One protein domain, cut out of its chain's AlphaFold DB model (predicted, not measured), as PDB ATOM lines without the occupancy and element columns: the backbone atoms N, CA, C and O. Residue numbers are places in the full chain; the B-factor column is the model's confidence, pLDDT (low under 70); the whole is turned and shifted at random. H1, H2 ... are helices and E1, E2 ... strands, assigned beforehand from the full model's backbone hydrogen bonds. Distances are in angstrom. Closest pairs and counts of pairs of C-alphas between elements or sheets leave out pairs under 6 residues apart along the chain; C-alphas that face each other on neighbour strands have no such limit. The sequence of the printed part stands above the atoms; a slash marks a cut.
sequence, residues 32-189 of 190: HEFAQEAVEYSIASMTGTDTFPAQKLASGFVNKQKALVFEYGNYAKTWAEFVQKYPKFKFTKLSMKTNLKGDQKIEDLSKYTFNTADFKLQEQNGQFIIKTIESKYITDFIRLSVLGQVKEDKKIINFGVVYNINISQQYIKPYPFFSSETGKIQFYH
ATOM      1  N   HIS A  32       3.768  23.424  24.315       64.62
ATOM      2  CA  HIS A  32       5.068  23.633  24.935       64.62
ATOM      3  C   HIS A  32       5.342  22.545  25.971       64.62
ATOM      4  O   HIS A  32       4.469  22.193  26.772       64.62
ATOM      5  N   GLU A  33       6.565  22.028  25.939       57.41
ATOM      6  CA  GLU A  33       7.046  20.982  26.827       57.41
ATOM      7  C   GLU A  33       8.001  21.587  27.857       57.41
ATOM      8  O   GLU A  33       9.066  22.096  27.520       57.41
ATOM      9  N   PHE A  34       7.618  21.536  29.133       54.75
ATOM     10  CA  PHE A  34       8.477  21.987  30.222       54.75
ATOM     11  C   PHE A  34       9.488  20.893  30.580       54.75
ATOM     12  O   PHE A  34       9.112  19.880  31.184       54.75
ATOM     13  N   ALA A  35      10.755  21.085  30.195       50.72
ATOM     14  CA  ALA A  35      11.865  20.177  30.476       50.72
ATOM     15  C   ALA A  35      12.709  20.662  31.662       50.72
ATOM     16  O   ALA A  35      13.498  21.593  31.542       50.72
ATOM     17  N   GLN A  36      12.562  19.986  32.799       55.72
ATOM     18  CA  GLN A  36      13.478  20.067  33.936       55.72
ATOM     19  C   GLN A  36      13.857  18.635  34.351       55.72
ATOM     20  O   GLN A  36      13.228  17.671  33.899       55.72
ATOM     21  N   GLU A  37      14.911  18.471  35.156       54.03
ATOM     22  CA  GLU A  37      15.254  17.177  35.763       54.03
ATOM     23  C   GLU A  37      14.019  16.521  36.393       54.03
ATOM     24  O   GLU A  37      13.096  17.212  36.822       54.03
ATOM     25  N   ALA A  38      13.970  15.186  36.423       58.56
ATOM     26  CA  ALA A  38      12.792  14.483  36.916       58.56
ATOM     27  C   ALA A  38      12.473  14.894  38.357       58.56
ATOM     28  O   ALA A  38      13.259  14.640  39.274       58.56
ATOM     29  N   VAL A  39      11.314  15.528  38.554       64.31
ATOM     30  CA  VAL A  39      10.881  15.958  39.882       64.31
ATOM     31  C   VAL A  39       9.779  15.034  40.378       64.31
ATOM     32  O   VAL A  39       8.659  15.024  39.867       64.31
ATOM     33  N   GLU A  40      10.123  14.247  41.395       68.31
ATOM     34  CA  GLU A  40       9.184  13.431  42.158       68.31
ATOM     35  C   GLU A  40       8.829  14.139  43.469       68.31
ATOM     36  O   GLU A  40       9.709  14.528  44.244       68.31
ATOM     37  N   TYR A  41       7.528  14.271  43.727       69.38
ATOM     38  CA  TYR A  41       6.992  14.691  45.017       69.38
ATOM     39  C   TYR A  41       6.341  13.496  45.700       69.38
ATOM     40  O   TYR A  41       5.321  12.982  45.234       69.38
ATOM     41  N   SER A  42       6.917  13.068  46.822       62.78
ATOM     42  CA  SER A  42       6.421  11.932  47.590       62.78
ATOM     43  C   SER A  42       6.214  12.306  49.051       62.78
ATOM     44  O   SER A  42       7.096  12.877  49.695       62.78
ATOM     45  N   ILE A  43       5.050  11.938  49.578       57.91
ATOM     46  CA  ILE A  43       4.850  11.791  51.019       57.91
ATOM     47  C   ILE A  43       5.078  10.317  51.335       57.91
ATOM     48  O   ILE A  43       4.415   9.454  50.750       57.91
ATOM     49  N   ALA A  44       6.068  10.040  52.189       52.66
ATOM     50  CA  ALA A  44       6.413   8.686  52.604       52.66
ATOM     51  C   ALA A  44       5.218   8.015  53.302       52.66
ATOM     52  O   ALA A  44       4.375   8.676  53.904       52.66
ATOM     53  N   SER A  45       5.132   6.693  53.166       45.88
ATOM     54  CA  SER A  45       4.025   5.870  53.651       45.88
ATOM     55  C   SER A  45       3.811   5.989  55.158       45.88
ATOM     56  O   SER A  45       4.760   5.840  55.921       45.88
ATOM     57  N   MET A  46       2.552   6.130  55.578       44.84
ATOM     58  CA  MET A  46       2.142   5.812  56.947       44.84
ATOM     59  C   MET A  46       1.823   4.317  57.020       44.84
ATOM     60  O   MET A  46       0.753   3.875  56.591       44.84
ATOM     61  N   THR A  47       2.777   3.533  57.514       38.88
ATOM     62  CA  THR A  47       2.566   2.143  57.926       38.88
ATOM     63  C   THR A  47       2.824   2.070  59.413       38.88
ATOM     64  O   THR A  47       3.956   2.269  59.835       38.88
ATOM     65  N   GLY A  48       1.800   1.755  60.189       36.31
ATOM     66  CA  GLY A  48       1.979   1.559  61.616       36.31
ATOM     67  C   GLY A  48       1.152   2.516  62.439       36.31
ATOM     68  O   GLY A  48       0.717   3.579  62.005       36.31
ATOM     69  N   THR A  49       0.815   1.993  63.600       35.84
ATOM     70  CA  THR A  49      -0.088   2.537  64.577       35.84
ATOM     71  C   THR A  49       0.464   3.866  65.072       35.84
ATOM     72  O   THR A  49       1.105   3.705  66.071       35.84
ATOM     73  N   ASP A  50       0.126   5.073  64.532       40.28
ATOM     74  CA  ASP A  50       0.640   6.423  64.944       40.28
ATOM     75  C   ASP A  50      -0.369   7.647  65.307       40.28
ATOM     76  O   ASP A  50      -0.833   8.333  64.407       40.28
ATOM     77  N   THR A  51      -0.744   7.951  66.593       42.22
ATOM     78  CA  THR A  51      -1.609   8.954  67.317       42.22
ATOM     79  C   THR A  51      -1.118  10.404  67.498       42.22
ATOM     80  O   THR A  51       0.044  10.704  67.763       42.22
ATOM     81  N   PHE A  52      -2.127  11.286  67.523       40.69
ATOM     82  CA  PHE A  52      -2.117  12.747  67.660       40.69
ATOM     83  C   PHE A  52      -3.386  13.263  68.336       40.69
ATOM     84  O   PHE A  52      -4.396  12.587  68.207       40.69
ATOM     85  N   PRO A  53      -3.435  14.478  68.916       39.84
ATOM     86  CA  PRO A  53      -4.699  15.125  69.290       39.84
ATOM     87  C   PRO A  53      -5.623  15.362  68.075       39.84
ATOM     88  O   PRO A  53      -5.156  15.488  66.945       39.84
ATOM     89  N   ALA A  54      -6.935  15.389  68.339       42.72
ATOM     90  CA  ALA A  54      -8.056  15.380  67.389       42.72
ATOM     91  C   ALA A  54      -7.867  16.190  66.087       42.72
ATOM     92  O   ALA A  54      -7.349  17.303  66.130       42.72
ATOM     93  N   GLN A  55      -8.349  15.620  64.961       49.16
ATOM     94  CA  GLN A  55      -8.504  16.219  63.617       49.16
ATOM     95  C   GLN A  55      -7.655  17.478  63.387       49.16
ATOM     96  O   GLN A  55      -8.166  18.595  63.296       49.16
ATOM     97  N   LYS A  56      -6.335  17.312  63.282       52.06
ATOM     98  CA  LYS A  56      -5.464  18.424  62.914       52.06
ATOM     99  C   LYS A  56      -5.232  18.389  61.412       52.06
ATOM    100  O   LYS A  56      -4.424  17.611  60.919       52.06
ATOM    101  N   LEU A  57      -5.964  19.236  60.690       56.31
ATOM    102  CA  LEU A  57      -5.673  19.520  59.289       56.31
ATOM    103  C   LEU A  57      -4.277  20.143  59.206       56.31
ATOM    104  O   LEU A  57      -4.023  21.191  59.802       56.31
ATOM    105  N   ALA A  58      -3.374  19.490  58.482       64.19
ATOM    106  CA  ALA A  58      -2.038  20.007  58.218       64.19
ATOM    107  C   ALA A  58      -1.875  20.278  56.722       64.19
ATOM    108  O   ALA A  58      -2.211  19.430  55.892       64.19
ATOM    109  N   SER A  59      -1.329  21.444  56.381       64.12
ATOM    110  CA  SER A  59      -1.000  21.811  55.006       64.12
ATOM    111  C   SER A  59       0.364  22.487  54.907       64.12
ATOM    112  O   SER A  59       0.837  23.129  55.846       64.12
ATOM    113  N   GLY A  60       1.025  22.317  53.764       68.00
ATOM    114  CA  GLY A  60       2.348  22.884  53.518       68.00
ATOM    115  C   GLY A  60       2.930  22.462  52.173       68.00
ATOM    116  O   GLY A  60       2.320  21.694  51.435       68.00
ATOM    117  N   PHE A  61       4.121  22.959  51.843       66.81
ATOM    118  CA  PHE A  61       4.850  22.527  50.648       66.81
ATOM    119  C   PHE A  61       5.631  21.248  50.932       66.81
ATOM    120  O   PHE A  61       6.368  21.182  51.915       66.81
ATOM    121  N   VAL A  62       5.509  20.261  50.044       61.56
ATOM    122  CA  VAL A  62       6.218  18.975  50.173       61.56
ATOM    123  C   VAL A  62       7.715  19.134  49.927       61.56
ATOM    124  O   VAL A  62       8.491  18.341  50.429       61.56
ATOM    125  N   ASN A  63       8.140  20.147  49.168       62.09
ATOM    126  CA  ASN A  63       9.549  20.473  48.988       62.09
ATOM    127  C   ASN A  63       9.711  21.976  48.711       62.09
ATOM    128  O   ASN A  63       9.511  22.429  47.584       62.09
ATOM    129  N   LYS A  64      10.069  22.759  49.739       57.59
ATOM    130  CA  LYS A  64      10.270  24.218  49.610       57.59
ATOM    131  C   LYS A  64      11.430  24.594  48.677       57.59
ATOM    132  O   LYS A  64      11.496  25.740  48.247       57.59
ATOM    133  N   GLN A  65      12.334  23.660  48.379       54.69
ATOM    134  CA  GLN A  65      13.541  23.911  47.587       54.69
ATOM    135  C   GLN A  65      13.357  23.624  46.088       54.69
ATOM    136  O   GLN A  65      14.176  24.069  45.294       54.69
ATOM    137  N   LYS A  66      12.295  22.914  45.677       63.06
ATOM    138  CA  LYS A  66      12.092  22.476  44.281       63.06
ATOM    139  C   LYS A  66      10.927  23.179  43.580       63.06
ATOM    140  O   LYS A  66      10.135  22.532  42.909       63.06
ATOM    141  N   ALA A  67      10.791  24.497  43.726       63.88
ATOM    142  CA  ALA A  67       9.827  25.230  42.905       63.88
ATOM    143  C   ALA A  67      10.211  25.101  41.418       63.88
ATOM    144  O   ALA A  67      11.340  25.417  41.043       63.88
ATOM    145  N   LEU A  68       9.285  24.632  40.580       78.12
ATOM    146  CA  LEU A  68       9.494  24.569  39.132       78.12
ATOM    147  C   LEU A  68       9.107  25.926  38.559       78.12
ATOM    148  O   LEU A  68       7.948  26.325  38.659       78.12
ATOM    149  N   VAL A  69      10.058  26.652  37.987       85.19
ATOM    150  CA  VAL A  69       9.798  27.973  37.409       85.19
ATOM    151  C   VAL A  69       9.795  27.849  35.895       85.19
ATOM    152  O   VAL A  69      10.772  27.397  35.306       85.19
ATOM    153  N   PHE A  70       8.697  28.256  35.267       86.06
ATOM    154  CA  PHE A  70       8.582  28.347  33.820       86.06
ATOM    155  C   PHE A  70       8.542  29.805  33.369       86.06
ATOM    156  O   PHE A  70       7.583  30.524  33.643       86.06
ATOM    157  N   GLU A  71       9.570  30.235  32.647       89.25
ATOM    158  CA  GLU A  71       9.701  31.597  32.129       89.25
ATOM    159  C   GLU A  71       8.981  31.761  30.786       89.25
ATOM    160  O   GLU A  71       9.586  31.718  29.712       89.25
ATOM    161  N   TYR A  72       7.663  31.974  30.827       86.62
ATOM    162  CA  TYR A  72       6.885  32.185  29.604       86.62
ATOM    163  C   TYR A  72       7.275  33.481  28.863       86.62
ATOM    164  O   TYR A  72       7.023  33.602  27.662       86.62
ATOM    165  N   GLY A  73       7.924  34.427  29.555       88.56
ATOM    166  CA  GLY A  73       8.457  35.670  28.989       88.56
ATOM    167  C   GLY A  73       9.452  35.478  27.840       88.56
ATOM    168  O   GLY A  73       9.601  36.376  27.014       88.56
ATOM    169  N   ASN A  74      10.070  34.297  27.738       87.88
ATOM    170  CA  ASN A  74      10.939  33.930  26.618       87.88
ATOM    171  C   ASN A  74      10.158  33.664  25.314       87.88
ATOM    172  O   ASN A  74      10.754  33.579  24.241       87.88
ATOM    173  N   TYR A  75       8.827  33.547  25.384       86.00
ATOM    174  CA  TYR A  75       7.982  33.118  24.264       86.00
ATOM    175  C   TYR A  75       6.855  34.096  23.905       86.00
ATOM    176  O   TYR A  75       6.349  34.043  22.775       86.00
ATOM    177  N   ALA A  76       6.466  34.958  24.849       88.00
ATOM    178  CA  ALA A  76       5.400  35.951  24.719       88.00
ATOM    179  C   ALA A  76       5.620  37.137  25.675       88.00
ATOM    180  O   ALA A  76       6.266  36.999  26.716       88.00
ATOM    181  N   LYS A  77       5.067  38.314  25.352       89.94
ATOM    182  CA  LYS A  77       5.216  39.526  26.177       89.94
ATOM    183  C   LYS A  77       4.207  39.598  27.320       89.94
ATOM    184  O   LYS A  77       4.526  40.194  28.349       89.94
ATOM    185  N   THR A  78       3.026  39.010  27.136       88.75
ATOM    186  CA  THR A  78       1.925  38.979  28.113       88.75
ATOM    187  C   THR A  78       1.413  37.557  28.312       88.75
ATOM    188  O   THR A  78       1.650  36.678  27.476       88.75
ATOM    189  N   TRP A  79       0.688  37.315  29.410       87.44
ATOM    190  CA  TRP A  79       0.066  36.007  29.635       87.44
ATOM    191  C   TRP A  79      -0.974  35.674  28.554       87.44
ATOM    192  O   TRP A  79      -1.002  34.561  28.034       87.44
ATOM    193  N   ALA A  80      -1.785  36.657  28.155       88.88
ATOM    194  CA  ALA A  80      -2.799  36.480  27.115       88.88
ATOM    195  C   ALA A  80      -2.189  36.076  25.761       88.88
ATOM    196  O   ALA A  80      -2.685  35.156  25.109       88.88
ATOM    197  N   GLU A  81      -1.082  36.715  25.365       90.06
ATOM    198  CA  GLU A  81      -0.342  36.346  24.153       90.06
ATOM    199  C   GLU A  81       0.216  34.919  24.265       90.06
ATOM    200  O   GLU A  81       0.117  34.141  23.314       90.06
ATOM    201  N   PHE A  82       0.746  34.549  25.437       89.62
ATOM    202  CA  PHE A  82       1.230  33.193  25.679       89.62
ATOM    203  C   PHE A  82       0.118  32.152  25.511       89.62
ATOM    204  O   PHE A  82       0.310  31.184  24.783       89.62
ATOM    205  N   VAL A  83      -1.052  32.359  26.124       88.25
ATOM    206  CA  VAL A  83      -2.201  31.441  26.022       88.25
ATOM    207  C   VAL A  83      -2.681  31.303  24.577       88.25
ATOM    208  O   VAL A  83      -2.999  30.199  24.138       88.25
ATOM    209  N   GLN A  84      -2.713  32.402  23.819       89.06
ATOM    210  CA  GLN A  84      -3.131  32.381  22.417       89.06
ATOM    211  C   GLN A  84      -2.145  31.605  21.535       89.06
ATOM    212  O   GLN A  84      -2.562  30.818  20.684       89.06
ATOM    213  N   LYS A  85      -0.840  31.830  21.726       86.62
ATOM    214  CA  LYS A  85       0.220  31.205  20.926       86.62
ATOM    215  C   LYS A  85       0.467  29.748  21.327       86.62
ATOM    216  O   LYS A  85       0.701  28.912  20.461       86.62
ATOM    217  N   TYR A  86       0.358  29.446  22.619       85.94
ATOM    218  CA  TYR A  86       0.572  28.134  23.228       85.94
ATOM    219  C   TYR A  86      -0.669  27.732  24.031       85.94
ATOM    220  O   TYR A  86      -0.680  27.811  25.260       85.94
ATOM    221  N   PRO A  87      -1.742  27.272  23.365       85.81
ATOM    222  CA  PRO A  87      -2.993  26.897  24.029       85.81
ATOM    223  C   PRO A  87      -2.869  25.638  24.902       85.81
ATOM    224  O   PRO A  87      -3.789  25.309  25.655       85.81
ATOM    225  N   LYS A  88      -1.753  24.906  24.790       88.06
ATOM    226  CA  LYS A  88      -1.492  23.663  25.516       88.06
ATOM    227  C   LYS A  88      -0.161  23.713  26.252       88.06
ATOM    228  O   LYS A  88       0.845  24.178  25.720       88.06
ATOM    229  N   PHE A  89      -0.159  23.149  27.451       84.50
ATOM    230  CA  PHE A  89       1.010  23.012  28.308       84.50
ATOM    231  C   PHE A  89       1.165  21.568  28.761       84.50
ATOM    232  O   PHE A  89       0.179  20.906  29.093       84.50
ATOM    233  N   LYS A  90       2.401  21.081  28.803       87.06
ATOM    234  CA  LYS A  90       2.714  19.721  29.226       87.06
ATOM    235  C   LYS A  90       3.984  19.708  30.070       87.06
ATOM    236  O   LYS A  90       5.009  20.268  29.683       87.06
ATOM    237  N   PHE A  91       3.927  19.033  31.215       82.81
ATOM    238  CA  PHE A  91       5.137  18.684  31.958       82.81
ATOM    239  C   PHE A  91       5.843  17.537  31.236       82.81
ATOM    240  O   PHE A  91       5.182  16.632  30.745       82.81
ATOM    241  N   THR A  92       7.171  17.522  31.177       77.50
ATOM    242  CA  THR A  92       7.883  16.363  30.596       77.50
ATOM    243  C   THR A  92       8.281  15.335  31.646       77.50
ATOM    244  O   THR A  92       8.342  14.150  31.335       77.50
ATOM    245  N   LYS A  93       8.550  15.767  32.886       76.56
ATOM    246  CA  LYS A  93       9.019  14.899  33.975       76.56
ATOM    247  C   LYS A  93       8.541  15.395  35.344       76.56
ATOM    248  O   LYS A  93       9.291  16.023  36.089       76.56
ATOM    249  N   LEU A  94       7.280  15.117  35.672       81.88
ATOM    250  CA  LEU A  94       6.689  15.453  36.969       81.88
ATOM    251  C   LEU A  94       5.838  14.288  37.471       81.88
ATOM    252  O   LEU A  94       4.869  13.920  36.816       81.88
ATOM    253  N   SER A  95       6.162  13.749  38.645       84.38
ATOM    254  CA  SER A  95       5.364  12.700  39.285       84.38
ATOM    255  C   SER A  95       4.981  13.071  40.713       84.38
ATOM    256  O   SER A  95       5.755  13.681  41.453       84.38
ATOM    257  N   MET A  96       3.765  12.691  41.096       84.94
ATOM    258  CA  MET A  96       3.272  12.750  42.462       84.94
ATOM    259  C   MET A  96       3.007  11.341  42.983       84.94
ATOM    260  O   MET A  96       2.441  10.505  42.276       84.94
ATOM    261  N   LYS A  97       3.347  11.104  44.248       84.69
ATOM    262  CA  LYS A  97       3.092   9.836  44.928       84.69
ATOM    263  C   LYS A  97       2.562  10.058  46.342       84.69
ATOM    264  O   LYS A  97       3.213  10.708  47.161       84.69
ATOM    265  N   THR A  98       1.417   9.452  46.643       78.38
ATOM    266  CA  THR A  98       0.835   9.357  47.989       78.38
ATOM    267  C   THR A  98       0.608   7.904  48.374       78.38
ATOM    268  O   THR A  98       0.413   7.039  47.517       78.38
ATOM    269  N   ASN A  99       0.631   7.622  49.673       75.44
ATOM    270  CA  ASN A  99       0.286   6.311  50.207       75.44
ATOM    271  C   ASN A  99      -0.324   6.461  51.601       75.44
ATOM    272  O   ASN A  99       0.283   7.091  52.466       75.44
ATOM    273  N   LEU A 100      -1.491   5.860  51.813       74.50
ATOM    274  CA  LEU A 100      -2.156   5.790  53.106       74.50
ATOM    275  C   LEU A 100      -2.756   4.394  53.307       74.50
ATOM    276  O   LEU A 100      -3.677   4.021  52.588       74.50
ATOM    277  N   LYS A 101      -2.250   3.628  54.287       72.19
ATOM    278  CA  LYS A 101      -2.782   2.302  54.683       72.19
ATOM    279  C   LYS A 101      -3.093   1.362  53.505       72.19
ATOM    280  O   LYS A 101      -4.158   0.756  53.437       72.19
ATOM    281  N   GLY A 102      -2.157   1.249  52.568       70.81
ATOM    282  CA  GLY A 102      -2.298   0.380  51.397       70.81
ATOM    283  C   GLY A 102      -3.020   1.022  50.209       70.81
ATOM    284  O   GLY A 102      -2.914   0.494  49.104       70.81
ATOM    285  N   ASP A 103      -3.668   2.181  50.374       77.19
ATOM    286  CA  ASP A 103      -4.127   2.989  49.243       77.19
ATOM    287  C   ASP A 103      -2.988   3.870  48.725       77.19
ATOM    288  O   ASP A 103      -2.693   4.954  49.240       77.19
ATOM    289  N   GLN A 104      -2.330   3.390  47.676       83.44
ATOM    290  CA  GLN A 104      -1.254   4.098  47.003       83.44
ATOM    291  C   GLN A 104      -1.762   4.757  45.722       83.44
ATOM    292  O   GLN A 104      -2.268   4.080  44.824       83.44
ATOM    293  N   LYS A 105      -1.552   6.072  45.596       88.19
ATOM    294  CA  LYS A 105      -1.730   6.791  44.331       88.19
ATOM    295  C   LYS A 105      -0.377   7.221  43.796       88.19
ATOM    296  O   LYS A 105       0.419   7.841  44.497       88.19
ATOM    297  N   ILE A 106      -0.131   6.894  42.537       88.50
ATOM    298  CA  ILE A 106       0.967   7.458  41.760       88.50
ATOM    299  C   ILE A 106       0.337   8.127  40.555       88.50
ATOM    300  O   ILE A 106      -0.495   7.532  39.876       88.50
ATOM    301  N   GLU A 107       0.760   9.351  40.291       89.56
ATOM    302  CA  GLU A 107       0.353  10.095  39.117       89.56
ATOM    303  C   GLU A 107       1.585  10.642  38.419       89.56
ATOM    304  O   GLU A 107       2.461  11.243  39.041       89.56
ATOM    305  N   ASP A 108       1.647  10.424  37.113       88.69
ATOM    306  CA  ASP A 108       2.692  10.965  36.257       88.69
ATOM    307  C   ASP A 108       2.072  12.064  35.402       88.69
ATOM    308  O   ASP A 108       1.317  11.806  34.461       88.69
ATOM    309  N   LEU A 109       2.378  13.309  35.759       86.38
ATOM    310  CA  LEU A 109       1.827  14.486  35.107       86.38
ATOM    311  C   LEU A 109       2.380  14.669  33.692       86.38
ATOM    312  O   LEU A 109       1.794  15.430  32.924       86.38
ATOM    313  N   SER A 110       3.439  13.941  33.314       84.06
ATOM    314  CA  SER A 110       3.957  13.969  31.946       84.06
ATOM    315  C   SER A 110       3.034  13.327  30.914       84.06
ATOM    316  O   SER A 110       3.165  13.562  29.712       84.06
ATOM    317  N   LYS A 111       2.048  12.555  31.375       87.81
ATOM    318  CA  LYS A 111       1.044  11.909  30.524       87.81
ATOM    319  C   LYS A 111      -0.104  12.840  30.144       87.81
ATOM    320  O   LYS A 111      -0.925  12.472  29.306       87.81
ATOM    321  N   TYR A 112      -0.176  14.027  30.745       86.00
ATOM    322  CA  TYR A 112      -1.288  14.952  30.568       86.00
ATOM    323  C   TYR A 112      -0.882  16.182  29.770       86.00
ATOM    324  O   TYR A 112       0.191  16.752  29.955       86.00
ATOM    325  N   THR A 113      -1.815  16.628  28.940       86.00
ATOM    326  CA  THR A 113      -1.754  17.927  28.280       86.00
ATOM    327  C   THR A 113      -2.841  18.810  28.875       86.00
ATOM    328  O   THR A 113      -4.020  18.461  28.845       86.00
ATOM    329  N   PHE A 114      -2.444  19.958  29.407       85.62
ATOM    330  CA  PHE A 114      -3.317  20.930  30.055       85.62
ATOM    331  C   PHE A 114      -3.645  22.070  29.092       85.62
ATOM    332  O   PHE A 114      -2.821  22.406  28.239       85.62
ATOM    333  N   ASN A 115      -4.820  22.691  29.223       87.69
ATOM    334  CA  ASN A 115      -5.084  23.941  28.513       87.69
ATOM    335  C   ASN A 115      -4.470  25.091  29.305       87.69
ATOM    336  O   ASN A 115      -4.773  25.261  30.484       87.69
ATOM    337  N   THR A 116      -3.655  25.919  28.662       85.38
ATOM    338  CA  THR A 116      -3.073  27.100  29.322       85.38
ATOM    339  C   THR A 116      -4.143  28.101  29.744       85.38
ATOM    340  O   THR A 116      -3.994  28.754  30.767       85.38
ATOM    341  N   ALA A 117      -5.272  28.161  29.034       85.12
ATOM    342  CA  ALA A 117      -6.424  28.975  29.420       85.12
ATOM    343  C   ALA A 117      -7.060  28.557  30.766       85.12
ATOM    344  O   ALA A 117      -7.716  29.375  31.412       85.12
ATOM    345  N   ASP A 118      -6.859  27.307  31.205       83.12
ATOM    346  CA  ASP A 118      -7.349  26.823  32.502       83.12
ATOM    347  C   ASP A 118      -6.457  27.282  33.662       83.12
ATOM    348  O   ASP A 118      -6.876  27.242  34.822       83.12
ATOM    349  N   PHE A 119      -5.249  27.774  33.367       84.75
ATOM    350  CA  PHE A 119      -4.354  28.401  34.338       84.75
ATOM    351  C   PHE A 119      -4.847  29.826  34.584       84.75
ATOM    352  O   PHE A 119      -4.267  30.826  34.156       84.75
ATOM    353  N   LYS A 120      -6.029  29.904  35.191       69.62
ATOM    354  CA  LYS A 120      -6.722  31.156  35.452       69.62
ATOM    355  C   LYS A 120      -5.984  31.919  36.543       69.62
ATOM    356  O   LYS A 120      -5.595  31.353  37.562       69.62
ATOM    357  N   LEU A 121      -5.893  33.230  36.360       62.78
ATOM    358  CA  LEU A 121      -5.591  34.174  37.427       62.78
ATOM    359  C   LEU A 121      -6.817  34.258  38.347       62.78
ATOM    360  O   LEU A 121      -7.587  35.207  38.256       62.78
ATOM    361  N   GLN A 122      -7.094  33.236  39.161       51.88
ATOM    362  CA  GLN A 122      -8.162  33.386  40.151       51.88
ATOM    363  C   GLN A 122      -7.722  34.395  41.221       51.88
ATOM    364  O   GLN A 122      -6.530  34.526  41.506       51.88
ATOM    365  N   GLU A 123      -8.705  35.131  41.747       51.31
ATOM    366  CA  GLU A 123      -8.676  36.441  42.429       51.31
ATOM    367  C   GLU A 123      -7.774  36.586  43.679       51.31
ATOM    368  O   GLU A 123      -7.845  37.579  44.396       51.31
ATOM    369  N   GLN A 124      -6.860  35.649  43.934       51.38
ATOM    370  CA  GLN A 124      -5.789  35.764  44.922       51.38
ATOM    371  C   GLN A 124      -4.434  35.440  44.274       51.38
ATOM    372  O   GLN A 124      -3.978  34.297  44.250       51.38
ATOM    373  N   ASN A 125      -3.751  36.470  43.767       62.97
ATOM    374  CA  ASN A 125      -2.337  36.413  43.363       62.97
ATOM    375  C   ASN A 125      -1.984  35.420  42.236       62.97
ATOM    376  O   ASN A 125      -0.846  34.942  42.189       62.97
ATOM    377  N   GLY A 126      -2.930  35.094  41.350       69.62
ATOM    378  CA  GLY A 126      -2.656  34.310  40.142       69.62
ATOM    379  C   GLY A 126      -2.459  32.807  40.365       69.62
ATOM    380  O   GLY A 126      -1.777  32.166  39.564       69.62
ATOM    381  N   GLN A 127      -2.995  32.252  41.457       79.94
ATOM    382  CA  GLN A 127      -2.844  30.837  41.814       79.94
ATOM    383  C   GLN A 127      -3.936  29.941  41.210       79.94
ATOM    384  O   GLN A 127      -5.099  30.330  41.125       79.94
ATOM    385  N   PHE A 128      -3.567  28.713  40.839       83.50
ATOM    386  CA  PHE A 128      -4.468  27.689  40.302       83.50
ATOM    387  C   PHE A 128      -3.998  26.272  40.671       83.50
ATOM    388  O   PHE A 128      -2.812  26.035  40.890       83.50
ATOM    389  N   ILE A 129      -4.929  25.312  40.726       86.50
ATOM    390  CA  ILE A 129      -4.631  23.884  40.926       86.50
ATOM    391  C   ILE A 129      -4.685  23.176  39.571       86.50
ATOM    392  O   ILE A 129      -5.686  23.261  38.869       86.50
ATOM    393  N   ILE A 130      -3.630  22.439  39.226       85.50
ATOM    394  CA  ILE A 130      -3.523  21.720  37.943       85.50
ATOM    395  C   ILE A 130      -4.004  20.280  38.067       85.50
ATOM    396  O   ILE A 130      -4.655  19.733  37.179       85.50
ATOM    397  N   LYS A 131      -3.637  19.639  39.174       89.00
ATOM    398  CA  LYS A 131      -3.942  18.239  39.436       89.00
ATOM    399  C   LYS A 131      -3.897  18.001  40.932       89.00
ATOM    400  O   LYS A 131      -3.049  18.556  41.628       89.00
ATOM    401  N   THR A 132      -4.777  17.122  41.383       90.69
ATOM    402  CA  THR A 132      -4.806  16.623  42.749       90.69
ATOM    403  C   THR A 132      -4.807  15.104  42.710       90.69
ATOM    404  O   THR A 132      -5.548  14.518  41.921       90.69
ATOM    405  N   ILE A 133      -3.997  14.480  43.559       90.06
ATOM    406  CA  ILE A 133      -4.127  13.065  43.905       90.06
ATOM    407  C   ILE A 133      -4.421  12.933  45.389       90.06
ATOM    408  O   ILE A 133      -3.992  13.759  46.194       90.06
ATOM    409  N   GLU A 134      -5.176  11.905  45.744       89.50
ATOM    410  CA  GLU A 134      -5.605  11.689  47.115       89.50
ATOM    411  C   GLU A 134      -5.624  10.198  47.422       89.50
ATOM    412  O   GLU A 134      -6.321   9.432  46.752       89.50
ATOM    413  N   SER A 135      -4.851   9.810  48.432       83.38
ATOM    414  CA  SER A 135      -4.974   8.507  49.079       83.38
ATOM    415  C   SER A 135      -5.946   8.627  50.249       83.38
ATOM    416  O   SER A 135      -5.815   9.568  51.034       83.38
ATOM    417  N   LYS A 136      -6.895   7.696  50.387       84.00
ATOM    418  CA  LYS A 136      -7.951   7.730  51.416       84.00
ATOM    419  C   LYS A 136      -8.041   6.430  52.205       84.00
ATOM    420  O   LYS A 136      -7.893   5.349  51.645       84.00
ATOM    421  N   TYR A 137      -8.407   6.541  53.479       78.69
ATOM    422  CA  TYR A 137      -8.802   5.404  54.306       78.69
ATOM    423  C   TYR A 137      -9.855   5.817  55.340       78.69
ATOM    424  O   TYR A 137      -9.549   6.535  56.285       78.69
ATOM    425  N   ILE A 138     -11.096   5.339  55.192       82.12
ATOM    426  CA  ILE A 138     -12.234   5.711  56.057       82.12
ATOM    427  C   ILE A 138     -12.423   7.244  56.066       82.12
ATOM    428  O   ILE A 138     -12.875   7.803  55.069       82.12
ATOM    429  N   THR A 139     -12.063   7.924  57.156       74.94
ATOM    430  CA  THR A 139     -12.121   9.387  57.317       74.94
ATOM    431  C   THR A 139     -10.770  10.071  57.093       74.94
ATOM    432  O   THR A 139     -10.700  11.298  57.098       74.94
ATOM    433  N   ASP A 140      -9.713   9.289  56.875       74.25
ATOM    434  CA  ASP A 140      -8.343   9.750  56.684       74.25
ATOM    435  C   ASP A 140      -8.067  10.027  55.207       74.25
ATOM    436  O   ASP A 140      -8.517   9.287  54.325       74.25
ATOM    437  N   PHE A 141      -7.245  11.034  54.929       81.44
ATOM    438  CA  PHE A 141      -6.681  11.257  53.610       81.44
ATOM    439  C   PHE A 141      -5.296  11.908  53.649       81.44
ATOM    440  O   PHE A 141      -4.969  12.719  54.517       81.44
ATOM    441  N   ILE A 142      -4.511  11.602  52.619       79.88
ATOM    442  CA  ILE A 142      -3.329  12.360  52.210       79.88
ATOM    443  C   ILE A 142      -3.600  12.862  50.799       79.88
ATOM    444  O   ILE A 142      -3.733  12.072  49.865       79.88
ATOM    445  N   ARG A 143      -3.661  14.181  50.642       87.12
ATOM    446  CA  ARG A 143      -3.886  14.857  49.367       87.12
ATOM    447  C   ARG A 143      -2.630  15.608  48.950       87.12
ATOM    448  O   ARG A 143      -2.085  16.373  49.742       87.12
ATOM    449  N   LEU A 144      -2.218  15.435  47.699       86.19
ATOM    450  CA  LEU A 144      -1.220  16.270  47.033       86.19
ATOM    451  C   LEU A 144      -1.874  17.045  45.901       86.19
ATOM    452  O   LEU A 144      -2.567  16.456  45.074       86.19
ATOM    453  N   SER A 145      -1.612  18.345  45.844       87.50
ATOM    454  CA  SER A 145      -2.088  19.231  44.788       87.50
ATOM    455  C   SER A 145      -0.915  19.976  44.161       87.50
ATOM    456  O   SER A 145      -0.138  20.624  44.865       87.50
ATOM    457  N   VAL A 146      -0.800  19.910  42.832       86.38
ATOM    458  CA  VAL A 146       0.112  20.774  42.075       86.38
ATOM    459  C   VAL A 146      -0.536  22.141  41.938       86.38
ATOM    460  O   VAL A 146      -1.559  22.285  41.264       86.38
ATOM    461  N   LEU A 147       0.073  23.128  42.582       86.25
ATOM    462  CA  LEU A 147      -0.262  24.534  42.450       86.25
ATOM    463  C   LEU A 147       0.609  25.163  41.375       86.25
ATOM    464  O   LEU A 147       1.818  24.947  41.357       86.25
ATOM    465  N   GLY A 148      -0.002  25.964  40.515       85.44
ATOM    466  CA  GLY A 148       0.679  26.938  39.682       85.44
ATOM    467  C   GLY A 148       0.364  28.349  40.165       85.44
ATOM    468  O   GLY A 148      -0.721  28.607  40.683       85.44
ATOM    469  N   GLN A 149       1.310  29.264  40.008       86.38
ATOM    470  CA  GLN A 149       1.135  30.686  40.259       86.38
ATOM    471  C   GLN A 149       1.710  31.471  39.085       86.38
ATOM    472  O   GLN A 149       2.929  31.506  38.909       86.38
ATOM    473  N   VAL A 150       0.848  32.120  38.304       87.25
ATOM    474  CA  VAL A 150       1.287  33.055  37.263       87.25
ATOM    475  C   VAL A 150       1.714  34.361  37.933       87.25
ATOM    476  O   VAL A 150       0.952  34.955  38.694       87.25
ATOM    477  N   LYS A 151       2.938  34.808  37.654       87.06
ATOM    478  CA  LYS A 151       3.476  36.103  38.084       87.06
ATOM    479  C   LYS A 151       3.751  36.939  36.848       87.06
ATOM    480  O   LYS A 151       4.806  36.805  36.226       87.06
ATOM    481  N   GLU A 152       2.759  37.735  36.459       85.12
ATOM    482  CA  GLU A 152       2.782  38.436  35.175       85.12
ATOM    483  C   GLU A 152       3.843  39.537  35.106       85.12
ATOM    484  O   GLU A 152       4.525  39.670  34.093       85.12
ATOM    485  N   ASP A 153       4.076  40.231  36.220       86.69
ATOM    486  CA  ASP A 153       5.165  41.196  36.405       86.69
ATOM    487  C   ASP A 153       6.547  40.591  36.105       86.69
ATOM    488  O   ASP A 153       7.422  41.251  35.546       86.69
ATOM    489  N   LYS A 154       6.723  39.310  36.439       88.25
ATOM    490  CA  LYS A 154       7.962  38.549  36.230       88.25
ATOM    491  C   LYS A 154       7.943  37.699  34.967       88.25
ATOM    492  O   LYS A 154       8.970  37.137  34.611       88.25
ATOM    493  N   LYS A 155       6.795  37.604  34.295       90.06
ATOM    494  CA  LYS A 155       6.556  36.742  33.132       90.06
ATOM    495  C   LYS A 155       6.924  35.272  33.372       90.06
ATOM    496  O   LYS A 155       7.499  34.611  32.504       90.06
ATOM    497  N   ILE A 156       6.592  34.766  34.561       88.19
ATOM    498  CA  ILE A 156       6.850  33.376  34.961       88.19
ATOM    499  C   ILE A 156       5.588  32.677  35.467       88.19
ATOM    500  O   ILE A 156       4.660  33.318  35.963       88.19
ATOM    501  N   ILE A 157       5.583  31.347  35.401       87.19
ATOM    502  CA  ILE A 157       4.686  30.481  36.165       87.19
ATOM    503  C   ILE A 157       5.529  29.714  37.180       87.19
ATOM    504  O   ILE A 157       6.445  28.987  36.804       87.19
ATOM    505  N   ASN A 158       5.209  29.851  38.461       85.69
ATOM    506  CA  ASN A 158       5.811  29.041  39.513       85.69
ATOM    507  C   ASN A 158       4.906  27.854  39.811       85.69
ATOM    508  O   ASN A 158       3.764  28.056  40.213       85.69
ATOM    509  N   PHE A 159       5.421  26.638  39.697       83.88
ATOM    510  CA  PHE A 159       4.737  25.441  40.157       83.88
ATOM    511  C   PHE A 159       5.347  24.916  41.455       83.88
ATOM    512  O   PHE A 159       6.562  24.951  41.665       83.88
ATOM    513  N   GLY A 160       4.491  24.388  42.319       80.50
ATOM    514  CA  GLY A 160       4.881  23.701  43.541       80.50
ATOM    515  C   GLY A 160       3.826  22.685  43.951       80.50
ATOM    516  O   GLY A 160       2.686  22.745  43.500       80.50
ATOM    517  N   VAL A 161       4.201  21.742  44.812       80.88
ATOM    518  CA  VAL A 161       3.261  20.751  45.348       80.88
ATOM    519  C   VAL A 161       2.955  21.062  46.801       80.88
ATOM    520  O   VAL A 161       3.858  21.131  47.642       80.88
ATOM    521  N   VAL A 162       1.666  21.232  47.081       80.44
ATOM    522  CA  VAL A 162       1.131  21.405  48.428       80.44
ATOM    523  C   VAL A 162       0.462  20.120  48.874       80.44
ATOM    524  O   VAL A 162      -0.199  19.441  48.088       80.44
ATOM    525  N   TYR A 163       0.637  19.795  50.147       80.88
ATOM    526  CA  TYR A 163      -0.070  18.705  50.788       80.88
ATOM    527  C   TYR A 163      -1.210  19.208  51.663       80.88
ATOM    528  O   TYR A 163      -1.146  20.303  52.223       80.88
ATOM    529  N   ASN A 164      -2.238  18.377  51.792       79.38
ATOM    530  CA  ASN A 164      -3.278  18.492  52.801       79.38
ATOM    531  C   ASN A 164      -3.505  17.101  53.396       79.38
ATOM    532  O   ASN A 164      -3.742  16.141  52.661       79.38
ATOM    533  N   ILE A 165      -3.371  16.987  54.710       75.19
ATOM    534  CA  ILE A 165      -3.461  15.719  55.426       75.19
ATOM    535  C   ILE A 165      -4.543  15.841  56.499       75.19
ATOM    536  O   ILE A 165      -4.555  16.801  57.272       75.19
ATOM    537  N   ASN A 166      -5.419  14.839  56.555       75.44
ATOM    538  CA  ASN A 166      -6.354  14.602  57.648       75.44
ATOM    539  C   ASN A 166      -6.212  13.144  58.072       75.44
ATOM    540  O   ASN A 166      -6.456  12.263  57.259       75.44
ATOM    541  N   ILE A 167      -5.823  12.878  59.313       68.56
ATOM    542  CA  ILE A 167      -5.686  11.514  59.829       68.56
ATOM    543  C   ILE A 167      -6.468  11.426  61.140       68.56
ATOM    544  O   ILE A 167      -6.207  12.166  62.090       68.56
ATOM    545  N   SER A 168      -7.456  10.539  61.167       60.22
ATOM    546  CA  SER A 168      -8.258  10.159  62.323       60.22
ATOM    547  C   SER A 168      -7.590   9.039  63.130       60.22
ATOM    548  O   SER A 168      -6.759   8.263  62.661       60.22
ATOM    549  N   GLN A 169      -7.928   9.003  64.412       54.66
ATOM    550  CA  GLN A 169      -7.066   8.549  65.501       54.66
ATOM    551  C   GLN A 169      -7.044   7.026  65.763       54.66
ATOM    552  O   GLN A 169      -6.872   6.611  66.901       54.66
ATOM    553  N   GLN A 170      -7.235   6.157  64.771       47.59
ATOM    554  CA  GLN A 170      -7.332   4.709  65.046       47.59
ATOM    555  C   GLN A 170      -5.973   3.964  65.153       47.59
ATOM    556  O   GLN A 170      -5.946   2.737  65.178       47.59
ATOM    557  N   TYR A 171      -4.838   4.679  65.211       45.56
ATOM    558  CA  TYR A 171      -3.459   4.167  65.041       45.56
ATOM    559  C   TYR A 171      -2.498   5.138  65.870       45.56
ATOM    560  O   TYR A 171      -2.770   6.319  65.739       45.56
ATOM    561  N   ILE A 172      -1.509   4.705  66.740       44.19
ATOM    562  CA  ILE A 172      -0.613   5.236  67.911       44.19
ATOM    563  C   ILE A 172       0.932   5.835  67.852       44.19
ATOM    564  O   ILE A 172       1.898   5.113  67.878       44.19
ATOM    565  N   LYS A 173       1.284   7.156  67.934       45.12
ATOM    566  CA  LYS A 173       2.464   8.017  67.472       45.12
ATOM    567  C   LYS A 173       3.538   7.600  66.399       45.12
ATOM    568  O   LYS A 173       4.250   6.648  66.686       45.12
ATOM    569  N   PRO A 174       3.909   8.433  65.362       52.47
ATOM    570  CA  PRO A 174       4.361   9.830  65.534       52.47
ATOM    571  C   PRO A 174       4.063  10.930  64.468       52.47
ATOM    572  O   PRO A 174       3.366  10.743  63.473       52.47
ATOM    573  N   TYR A 175       4.649  12.123  64.718       46.22
ATOM    574  CA  TYR A 175       4.424  13.430  64.085       46.22
ATOM    575  C   TYR A 175       5.019  13.613  62.677       46.22
ATOM    576  O   TYR A 175       6.236  13.471  62.564       46.22
ATOM    577  N   PRO A 176       4.250  13.987  61.617       52.12
ATOM    578  CA  PRO A 176       4.839  14.285  60.326       52.12
ATOM    579  C   PRO A 176       5.570  15.625  60.391       52.12
ATOM    580  O   PRO A 176       4.985  16.659  60.725       52.12
ATOM    581  N   PHE A 177       6.840  15.613  60.014       51.44
ATOM    582  CA  PHE A 177       7.657  16.794  59.793       51.44
ATOM    583  C   PHE A 177       8.337  16.683  58.430       51.44
ATOM    584  O   PHE A 177       8.717  15.607  57.977       51.44
ATOM    585  N   PHE A 178       8.485  17.804  57.736       48.91
ATOM    586  CA  PHE A 178       9.309  17.831  56.535       48.91
ATOM    587  C   PHE A 178      10.787  17.771  56.942       48.91
ATOM    588  O   PHE A 178      11.274  18.679  57.614       48.91
ATOM    589  N   SER A 179      11.490  16.715  56.534       54.25
ATOM    590  CA  SER A 179      12.930  16.561  56.735       54.25
ATOM    591  C   SER A 179      13.678  17.181  55.562       54.25
ATOM    592  O   SER A 179      13.614  16.690  54.432       54.25
ATOM    593  N   SER A 180      14.404  18.266  55.830       44.03
ATOM    594  CA  SER A 180      15.267  18.915  54.839       44.03
ATOM    595  C   SER A 180      16.459  18.053  54.429       44.03
ATOM    596  O   SER A 180      16.965  18.233  53.329       44.03
ATOM    597  N   GLU A 181      16.888  17.109  55.273       54.34
ATOM    598  CA  GLU A 181      17.984  16.178  54.964       54.34
ATOM    599  C   GLU A 181      17.575  15.137  53.925       54.34
ATOM    600  O   GLU A 181      18.334  14.831  53.008       54.34
ATOM    601  N   THR A 182      16.359  14.602  54.040       53.88
ATOM    602  CA  THR A 182      15.878  13.556  53.121       53.88
ATOM    603  C   THR A 182      14.990  14.087  52.005       53.88
ATOM    604  O   THR A 182      14.649  13.343  51.084       53.88
ATOM    605  N   GLY A 183      14.599  15.365  52.074       47.25
ATOM    606  CA  GLY A 183      13.690  16.004  51.125       47.25
ATOM    607  C   GLY A 183      12.288  15.386  51.119       47.25
ATOM    608  O   GLY A 183      11.586  15.487  50.112       47.25
ATOM    609  N   LYS A 184      11.900  14.714  52.208       48.81
ATOM    610  CA  LYS A 184      10.644  13.967  52.357       48.81
ATOM    611  C   LYS A 184       9.939  14.382  53.643       48.81
ATOM    612  O   LYS A 184      10.575  14.791  54.612       48.81
ATOM    613  N   ILE A 185       8.616  14.239  53.672       49.06
ATOM    614  CA  ILE A 185       7.880  14.249  54.940       49.06
ATOM    615  C   ILE A 185       8.213  12.941  55.665       49.06
ATOM    616  O   ILE A 185       7.960  11.860  55.135       49.06
ATOM    617  N   GLN A 186       8.842  13.070  56.829       50.34
ATOM    618  CA  GLN A 186       9.215  12.003  57.752       50.34
ATOM    619  C   GLN A 186       8.316  12.047  58.987       50.34
ATOM    620  O   GLN A 186       7.660  13.053  59.240       50.34
ATOM    621  N   PHE A 187       8.296  10.965  59.760       51.78
ATOM    622  CA  PHE A 187       7.509  10.853  60.983       51.78
ATOM    623  C   PHE A 187       8.464  10.677  62.178       51.78
ATOM    624  O   PHE A 187       9.391   9.873  62.107       51.78
ATOM    625  N   TYR A 188       8.302  11.487  63.230       40.91
ATOM    626  CA  TYR A 188       9.237  11.562  64.367       40.91
ATOM    627  C   TYR A 188       9.023  10.434  65.386       40.91
ATOM    628  O   TYR A 188       8.300  10.635  66.355       40.91
ATOM    629  N   HIS A 189       9.611   9.252  65.211       42.69
ATOM    630  CA  HIS A 189       9.599   8.261  66.296       42.69
ATOM    631  C   HIS A 189      10.438   8.794  67.477       42.69
ATOM    632  O   HIS A 189      11.620   9.077  67.290       42.69
TER     633      HIS A 189
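AT A GLANCE: This is residues 32 to 189 of the 190 residues of an uncharacterized protein of Spiroplasma phoeniceum P40 (UniProt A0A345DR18). A long, twisted antiparallel sheet, built on the three strands E8, E9 and E10 with the short E3 and E4 along the free side of E10, runs lengthwise through the domain, and a smaller sheet of E2, E6 and E7 covers part of it as a partial sandwich. The short helix H1 and the small strand pair E1 and E5 sit toward one end of the long axis, the hairpin of E11 and E12 toward the other. The printed part has 158 residues with one named helix and twelve named strands, in the order E1 E2 E3 E4 H1 E5 E6 E7 E8 E9 E10 E11 E12; the class is mostly strand. The small sheet is mixed, in the order E2 E6 E7; E1 and E5 are parallel, E11 and E12 antiparallel. The whole is compact, with a radius of gyration of the C-alphas of 17.4 A, yet elongated, with spans of 54 by 30 by 29 A.

IN THESE COORDINATES: Find C-alpha 140 at (-8.343, 9.750, 56.684); from there E9, the longest strand by residues, runs over residues 140 to 151 for 34.4 A to C-alpha 151 at (3.476, 36.103, 38.084). Its neighbours are E8, residues 127 to 137, 29.0 A long with a bend of 64 degrees at residue 130, and E10, residues 156 to 166, 32.3 A long. E3, residues 58 to 61, and E4, residues 68 to 70, complete this branched sheet. The smaller sheet has E2, residues 39 to 42, E6, residues 94 to 100 and 20.8 A long, and E7, residues 103 to 108 and 16.7 A long. E1, residues 32 to 34, begins at C-alpha 32, (5.068, 23.633, 24.935), and pairs with E5, residues 88 to 91. H1 takes residues 79 to 85, E11 residues 175 to 179, and E12 residues 184 to 188.

HOW THE PARTS SIT: Begin with E8, E9 and E10, a meander, each strand the antiparallel neighbour of the one before, with hairpins E8 and E9 and E9 and E10. Look for N 133 and O 144 at 2.9 A between E8 and E9, and N 147 and O 160 at 2.8 A between E9 and E10. On one side of E10 lie E3, with N 163 and O 60 at 2.8 A, and E4, with N 159 and O 68 at 2.7 A; E9 lies on the other side. The pairing is staggered: E3 pairs with residues 162 to 165 of E10, E4 with 157 to 159. This sheet and E2 E6 E7 form a sandwich, two sheets face to face, their facing parts 9.1 A centre to centre and their best planes 13 degrees apart. The closest C-alphas of E6 and E8 are those of Leu 100 and Ser 135, 5.6 A. Within the smaller sheet, N 41 and O 95 are 2.9 A apart across parallel E2 and E6, and N 98 and O 105 are 2.9 A apart across the hairpin E6 and E7. E5 runs on into E6 at 63 degrees; beside E5, N 34 of E1 is 3.0 A from O 90. H1 is only just not on the branched sheet, with 4 pairs of C-alphas within 10 A, and each of its O i to N i+4 pairs is within hydrogen-bond range. In the hairpin E11 and E12, N 177 and O 186 are 2.8 A apart; the closest C-alphas of E2 and E12 are those of Ser 42 and Lys 184, 6.7 A.

THE WHOLE: The two C-alphas farthest apart, those of Lys 77 and Ile 172, are 54.3 A apart. The printed part has no cut. The links E2 to E3, 15 residues, and E7 to E8, 18 residues, are long. The mean pLDDT of the printed part is 71.5; look for values under 70 in residues 32 to 67, 120 to 126 and 167 to 189.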